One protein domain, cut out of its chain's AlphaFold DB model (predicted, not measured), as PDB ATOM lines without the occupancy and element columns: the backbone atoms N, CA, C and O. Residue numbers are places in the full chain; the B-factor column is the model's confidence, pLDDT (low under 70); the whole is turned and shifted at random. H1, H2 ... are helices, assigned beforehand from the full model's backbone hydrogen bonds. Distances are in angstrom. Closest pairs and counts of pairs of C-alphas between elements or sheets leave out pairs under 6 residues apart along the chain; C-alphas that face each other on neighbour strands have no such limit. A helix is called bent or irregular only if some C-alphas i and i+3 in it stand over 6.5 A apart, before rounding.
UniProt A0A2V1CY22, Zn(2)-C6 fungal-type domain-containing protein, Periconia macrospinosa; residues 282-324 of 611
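AT A GLANCE: This is residues 282 to 324 of the 611 residues of the protein "Zn(2)-C6 fungal-type domain-containing protein" of Periconia macrospinosa (UniProt A0A2V1CY22). Four short helices make a small body in which the chain goes once round, H1, H2 and H3 following each other and the first part of H4 closing the round by touching both H1 and H3. From this body the last part of H4 and a helix-free tail stick out as one arm, residues 316 to 324, which makes much of the length. The printed part has 43 residues with four named helices, H1, H2, H3 and H4 in that order, and no named strand; the class is all helix. The whole is loose, with a radius of gyration of the C-alphas of 11.6 A, and spans 39 by 18 by 15 A.

IN THESE COORDINATES: H1, residues 282 to 288, begins at C-alpha 282 (22.739, -54.234, -12.831). H2 is residues 291 to 294. H3, residues 296 to 303, is 10.2 A long from first to last C-alpha. H4, residues 308 to 318, is 15.1 A long and ends at C-alpha 318 (37.060, -42.372, -7.632); it is irregular, with C-alphas 309 and 312 7.6 A apart.

HOW THE PARTS SIT: H1 and H2 are close but not clearly touching; their closest C-alphas, of Ala 286 and Glu 292, are 6.2 A apart. H2 and H3 touch only at the corner, closest at the C-alphas of Glu 292 and Lys 299, 4.8 A. H3 and H4 touch, closest at the C-alphas of Leu 298 and Val 308, 6.7 A; they run opposite ways at a steep tilt of 69 degrees, only just short of perpendicular. H1 and H4 touch at Pro 283 and Val 308, their closest C-alphas, 6.0 A apart, and run opposite ways at a steep tilt of 53 degrees. H1 and H3 are apart. In H1 and H3 every O i to N i+4 pair is within hydrogen-bond range, in H4 5 of 7, and H2 is too short for such a pair.

THE WHOLE: The C-alphas farthest apart, of His 288 and Val 324, are 39.5 A apart. The printed part has no cut, the three links are tight, and no printed residue is under 70 in pLDDT.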
ATOM      1  N   LEU A 282      21.783 -55.027 -12.048       79.94
ATOM      2  CA  LEU A 282      22.739 -54.234 -12.831       79.94
ATOM      3  C   LEU A 282      23.566 -55.092 -13.817       79.94
ATOM      4  O   LEU A 282      23.589 -54.726 -14.990       79.94
ATOM      5  N   PRO A 283      24.156 -56.251 -13.441       79.31
ATOM      6  CA  PRO A 283      24.875 -57.098 -14.398       79.31
ATOM      7  C   PRO A 283      23.980 -57.692 -15.496       79.31
ATOM      8  O   PRO A 283      24.390 -57.747 -16.652       79.31
ATOM      9  N   ARG A 284      22.746 -58.113 -15.169       78.62
ATOM     10  CA  ARG A 284      21.802 -58.660 -16.164       78.62
ATOM     11  C   ARG A 284      21.375 -57.604 -17.178       78.62
ATOM     12  O   ARG A 284      21.399 -57.874 -18.375       78.62
ATOM     13  N   LEU A 285      21.027 -56.407 -16.711       79.94
ATOM     14  CA  LEU A 285      20.623 -55.290 -17.568       79.94
ATOM     15  C   LEU A 285      21.811 -54.746 -18.380       79.94
ATOM     16  O   LEU A 285      21.646 -54.417 -19.553       79.94
ATOM     17  N   ALA A 286      23.017 -54.725 -17.801       78.81
ATOM     18  CA  ALA A 286      24.237 -54.332 -18.501       78.81
ATOM     19  C   ALA A 286      24.597 -55.284 -19.645       78.81
ATOM     20  O   ALA A 286      24.866 -54.808 -20.747       78.81
ATOM     21  N   ALA A 287      24.522 -56.600 -19.422       78.12
ATOM     22  CA  ALA A 287      24.737 -57.593 -20.469       78.12
ATOM     23  C   ALA A 287      23.622 -57.571 -21.532       78.12
ATOM     24  O   ALA A 287      23.908 -57.627 -22.725       78.12
ATOM     25  N   HIS A 288      22.353 -57.456 -21.119       78.44
ATOM     26  CA  HIS A 288      21.208 -57.516 -22.031       78.44
ATOM     27  C   HIS A 288      21.095 -56.287 -22.951       78.44
ATOM     28  O   HIS A 288      20.905 -56.446 -24.155       78.44
ATOM     29  N   TRP A 289      21.259 -55.073 -22.416       79.38
ATOM     30  CA  TRP A 289      21.221 -53.831 -23.204       79.38
ATOM     31  C   TRP A 289      22.611 -53.338 -23.637       79.38
ATOM     32  O   TRP A 289      22.736 -52.247 -24.191       79.38
ATOM     33  N   ASN A 290      23.664 -54.130 -23.405       79.56
ATOM     34  CA  ASN A 290      25.056 -53.783 -23.706       79.56
ATOM     35  C   ASN A 290      25.461 -52.407 -23.126       79.56
ATOM     36  O   ASN A 290      26.091 -51.582 -23.796       79.56
ATOM     37  N   LEU A 291      25.065 -52.129 -21.875       79.00
ATOM     38  CA  LEU A 291      25.305 -50.837 -21.212       79.00
ATOM     39  C   LEU A 291      26.802 -50.551 -21.031       79.00
ATOM     40  O   LEU A 291      27.195 -49.389 -21.004       79.00
ATOM     41  N   GLU A 292      27.636 -51.593 -20.987       76.12
ATOM     42  CA  GLU A 292      29.102 -51.499 -21.006       76.12
ATOM     43  C   GLU A 292      29.643 -50.778 -22.251       76.12
ATOM     44  O   GLU A 292      30.698 -50.154 -22.192       76.12
ATOM     45  N   SER A 293      28.920 -50.810 -23.375       75.94
ATOM     46  CA  SER A 293      29.270 -50.047 -24.582       75.94
ATOM     47  C   SER A 293      28.688 -48.628 -24.610       75.94
ATOM     48  O   SER A 293      29.251 -47.754 -25.271       75.94
ATOM     49  N   GLN A 294      27.574 -48.396 -23.903       79.00
ATOM     50  CA  GLN A 294      26.796 -47.152 -23.962       79.00
ATOM     51  C   GLN A 294      27.167 -46.146 -22.863       79.00
ATOM     52  O   GLN A 294      27.137 -44.939 -23.100       79.00
ATOM     53  N   ILE A 295      27.511 -46.622 -21.661       81.56
ATOM     54  CA  ILE A 295      27.831 -45.788 -20.498       81.56
ATOM     55  C   ILE A 295      29.362 -45.686 -20.380       81.56
ATOM     56  O   ILE A 295      30.004 -46.698 -20.084       81.56
ATOM     57  N   PRO A 296      29.976 -44.495 -20.562       80.75
ATOM     58  CA  PRO A 296      31.436 -44.347 -20.592       80.75
ATOM     59  C   PRO A 296      32.158 -44.866 -19.343       80.75
ATOM     60  O   PRO A 296      33.284 -45.349 -19.438       80.75
ATOM     61  N   ASP A 297      31.510 -44.791 -18.182       76.69
ATOM     62  CA  ASP A 297      32.097 -45.202 -16.906       76.69
ATOM     63  C   ASP A 297      31.963 -46.707 -16.637       76.69
ATOM     64  O   ASP A 297      32.876 -47.288 -16.052       76.69
ATOM     65  N   LEU A 298      30.913 -47.369 -17.150       81.00
ATOM     66  CA  LEU A 298      30.889 -48.837 -17.219       81.00
ATOM     67  C   LEU A 298      31.966 -49.335 -18.179       81.00
ATOM     68  O   LEU A 298      32.731 -50.225 -17.818       81.00
ATOM     69  N   LYS A 299      32.090 -48.702 -19.354       81.56
ATOM     70  CA  LYS A 299      33.131 -49.046 -20.324       81.56
ATOM     71  C   LYS A 299      34.526 -48.968 -19.709       81.56
ATOM     72  O   LYS A 299      35.281 -49.928 -19.787       81.56
ATOM     73  N   ARG A 300      34.837 -47.854 -19.035       81.44
ATOM     74  CA  ARG A 300      36.108 -47.645 -18.321       81.44
ATOM     75  C   ARG A 300      36.377 -48.746 -17.289       81.44
ATOM     76  O   ARG A 300      37.527 -49.118 -17.081       81.44
ATOM     77  N   LEU A 301      35.337 -49.250 -16.633       83.50
ATOM     78  CA  LEU A 301      35.445 -50.270 -15.595       83.50
ATOM     79  C   LEU A 301      35.687 -51.672 -16.184       83.50
ATOM     80  O   LEU A 301      36.539 -52.401 -15.668       83.50
ATOM     81  N   THR A 302      35.051 -51.995 -17.315       82.75
ATOM     82  CA  THR A 302      35.363 -53.183 -18.131       82.75
ATOM     83  C   THR A 302      36.770 -53.090 -18.746       82.75
ATOM     84  O   THR A 302      37.528 -54.056 -18.673       82.75
ATOM     85  N   ASP A 303      37.181 -51.920 -19.257       84.62
ATOM     86  CA  ASP A 303      38.541 -51.651 -19.767       84.62
ATOM     87  C   ASP A 303      39.618 -51.820 -18.665       84.62
ATOM     88  O   ASP A 303      40.755 -52.201 -18.948       84.62
ATOM     89  N   LEU A 304      39.263 -51.578 -17.394       83.81
ATOM     90  CA  LEU A 304      40.098 -51.827 -16.207       83.81
ATOM     91  C   LEU A 304      40.063 -53.289 -15.714       83.81
ATOM     92  O   LEU A 304      40.720 -53.609 -14.722       83.81
ATOM     93  N   GLY A 305      39.305 -54.174 -16.370       82.31
ATOM     94  CA  GLY A 305      39.184 -55.590 -16.009       82.31
ATOM     95  C   GLY A 305      38.424 -55.857 -14.706       82.31
ATOM     96  O   GLY A 305      38.623 -56.905 -14.092       82.31
ATOM     97  N   LYS A 306      37.585 -54.915 -14.256       83.06
ATOM     98  CA  LYS A 306      36.775 -55.042 -13.033       83.06
ATOM     99  C   LYS A 306      35.332 -55.447 -13.375       83.06
ATOM    100  O   LYS A 306      34.867 -55.155 -14.475       83.06
ATOM    101  N   PRO A 307      34.603 -56.128 -12.473       81.94
ATOM    102  CA  PRO A 307      33.246 -56.579 -12.759       81.94
ATOM    103  C   PRO A 307      32.226 -55.441 -12.602       81.94
ATOM    104  O   PRO A 307      32.297 -54.646 -11.667       81.94
ATOM    105  N   VAL A 308      31.215 -55.410 -13.475       80.75
ATOM    106  CA  VAL A 308      30.136 -54.397 -13.489       80.75
ATOM    107  C   VAL A 308      29.374 -54.285 -12.154       80.75
ATOM    108  O   VAL A 308      28.824 -53.228 -11.848       80.75
ATOM    109  N   THR A 309      29.381 -55.331 -11.319       80.81
ATOM    110  CA  THR A 309      28.864 -55.300  -9.936       80.81
ATOM    111  C   THR A 309      29.478 -54.192  -9.087       80.81
ATOM    112  O   THR A 309      28.796 -53.608  -8.247       80.81
ATOM    113  N   ASP A 310      30.754 -53.890  -9.316       81.19
ATOM    114  CA  ASP A 310      31.555 -53.036  -8.447       81.19
ATOM    115  C   ASP A 310      31.438 -51.558  -8.843       81.19
ATOM    116  O   ASP A 310      31.952 -50.692  -8.139       81.19
ATOM    117  N   TYR A 311      30.728 -51.250  -9.938       80.81
ATOM    118  CA  TYR A 311      30.559 -49.898 -10.474       80.81
ATOM    119  C   TYR A 311      30.145 -48.842  -9.433       80.81
ATOM    120  O   TYR A 311      30.835 -47.824  -9.354       80.81
ATOM    121  N   PRO A 312      29.122 -49.052  -8.576       82.19
ATOM    122  CA  PRO A 312      28.744 -48.049  -7.579       82.19
ATOM    123  C   PRO A 312      29.848 -47.796  -6.545       82.19
ATOM    124  O   PRO A 312      30.060 -46.660  -6.133       82.19
ATOM    125  N   MET A 313      30.571 -48.849  -6.147       83.44
ATOM    126  CA  MET A 313      31.664 -48.770  -5.173       83.44
ATOM    127  C   MET A 313      32.899 -48.094  -5.779       83.44
ATOM    128  O   MET A 313      33.508 -47.240  -5.144       83.44
ATOM    129  N   HIS A 314      33.247 -48.445  -7.018       82.69
ATOM    130  CA  HIS A 314      34.378 -47.878  -7.744       82.69
ATOM    131  C   HIS A 314      34.182 -46.395  -8.035       82.69
ATOM    132  O   HIS A 314      35.090 -45.598  -7.817       82.69
ATOM    133  N   TYR A 315      32.997 -46.018  -8.518       80.50
ATOM    134  CA  TYR A 315      32.702 -44.633  -8.855       80.50
ATOM    135  C   TYR A 315      32.727 -43.757  -7.596       80.50
ATOM    136  O   TYR A 315      33.399 -42.733  -7.574       80.50
ATOM    137  N   GLU A 316      32.080 -44.193  -6.510       84.75
ATOM    138  CA  GLU A 316      32.095 -43.474  -5.230       84.75
ATOM    139  C   GLU A 316      33.500 -43.390  -4.599       84.75
ATOM    140  O   GLU A 316      33.810 -42.395  -3.947       84.75
ATOM    141  N   GLN A 317      34.381 -44.372  -4.835       84.44
ATOM    142  CA  GLN A 317      35.802 -44.263  -4.482       84.44
ATOM    143  C   GLN A 317      36.527 -43.221  -5.351       84.44
ATOM    144  O   GLN A 317      37.188 -42.341  -4.803       84.44
ATOM    145  N   ASP A 318      36.378 -43.269  -6.681       81.25
ATOM    146  CA  ASP A 318      37.060 -42.372  -7.632       81.25
ATOM    147  C   ASP A 318      36.750 -40.879  -7.396       81.25
ATOM    148  O   ASP A 318      37.623 -40.029  -7.607       81.25
ATOM    149  N   ARG A 319      35.534 -40.554  -6.926       82.06
ATOM    150  CA  ARG A 319      35.062 -39.179  -6.652       82.06
ATOM    151  C   ARG A 319      35.936 -38.392  -5.673       82.06
ATOM    152  O   ARG A 319      35.928 -37.164  -5.727       82.06
ATOM    153  N   GLY A 320      36.667 -39.057  -4.778       82.44
ATOM    154  CA  GLY A 320      37.519 -38.395  -3.786       82.44
ATOM    155  C   GLY A 320      36.759 -37.428  -2.862       82.44
ATOM    156  O   GLY A 320      35.568 -37.599  -2.602       82.44
ATOM    157  N   LEU A 321      37.447 -36.412  -2.334       84.50
ATOM    158  CA  LEU A 321      36.925 -35.473  -1.334       84.50
ATOM    159  C   LEU A 321      36.143 -34.314  -1.974       84.50
ATOM    160  O   LEU A 321      36.550 -33.765  -2.999       84.50
ATOM    161  N   LEU A 322      35.044 -33.890  -1.341       87.00
ATOM    162  CA  LEU A 322      34.281 -32.710  -1.754       87.00
ATOM    163  C   LEU A 322      34.906 -31.418  -1.207       87.00
ATOM    164  O   LEU A 322      34.857 -31.141  -0.006       87.00
ATOM    165  N   ARG A 323      35.441 -30.569  -2.089       86.69
ATOM    166  CA  ARG A 323      36.134 -29.334  -1.688       86.69
ATOM    167  C   ARG A 323      35.151 -28.206  -1.395       86.69
ATOM    168  O   ARG A 323      34.942 -27.348  -2.243       86.69
ATOM    169  N   VAL A 324      34.548 -28.191  -0.207       86.75
ATOM    170  CA  VAL A 324      33.498 -27.234   0.225       86.75
ATOM    171  C   VAL A 324      33.716 -25.794  -0.278       86.75
ATOM    172  O   VAL A 324      32.876 -25.260  -1.000       86.75
TER     173      VAL A 324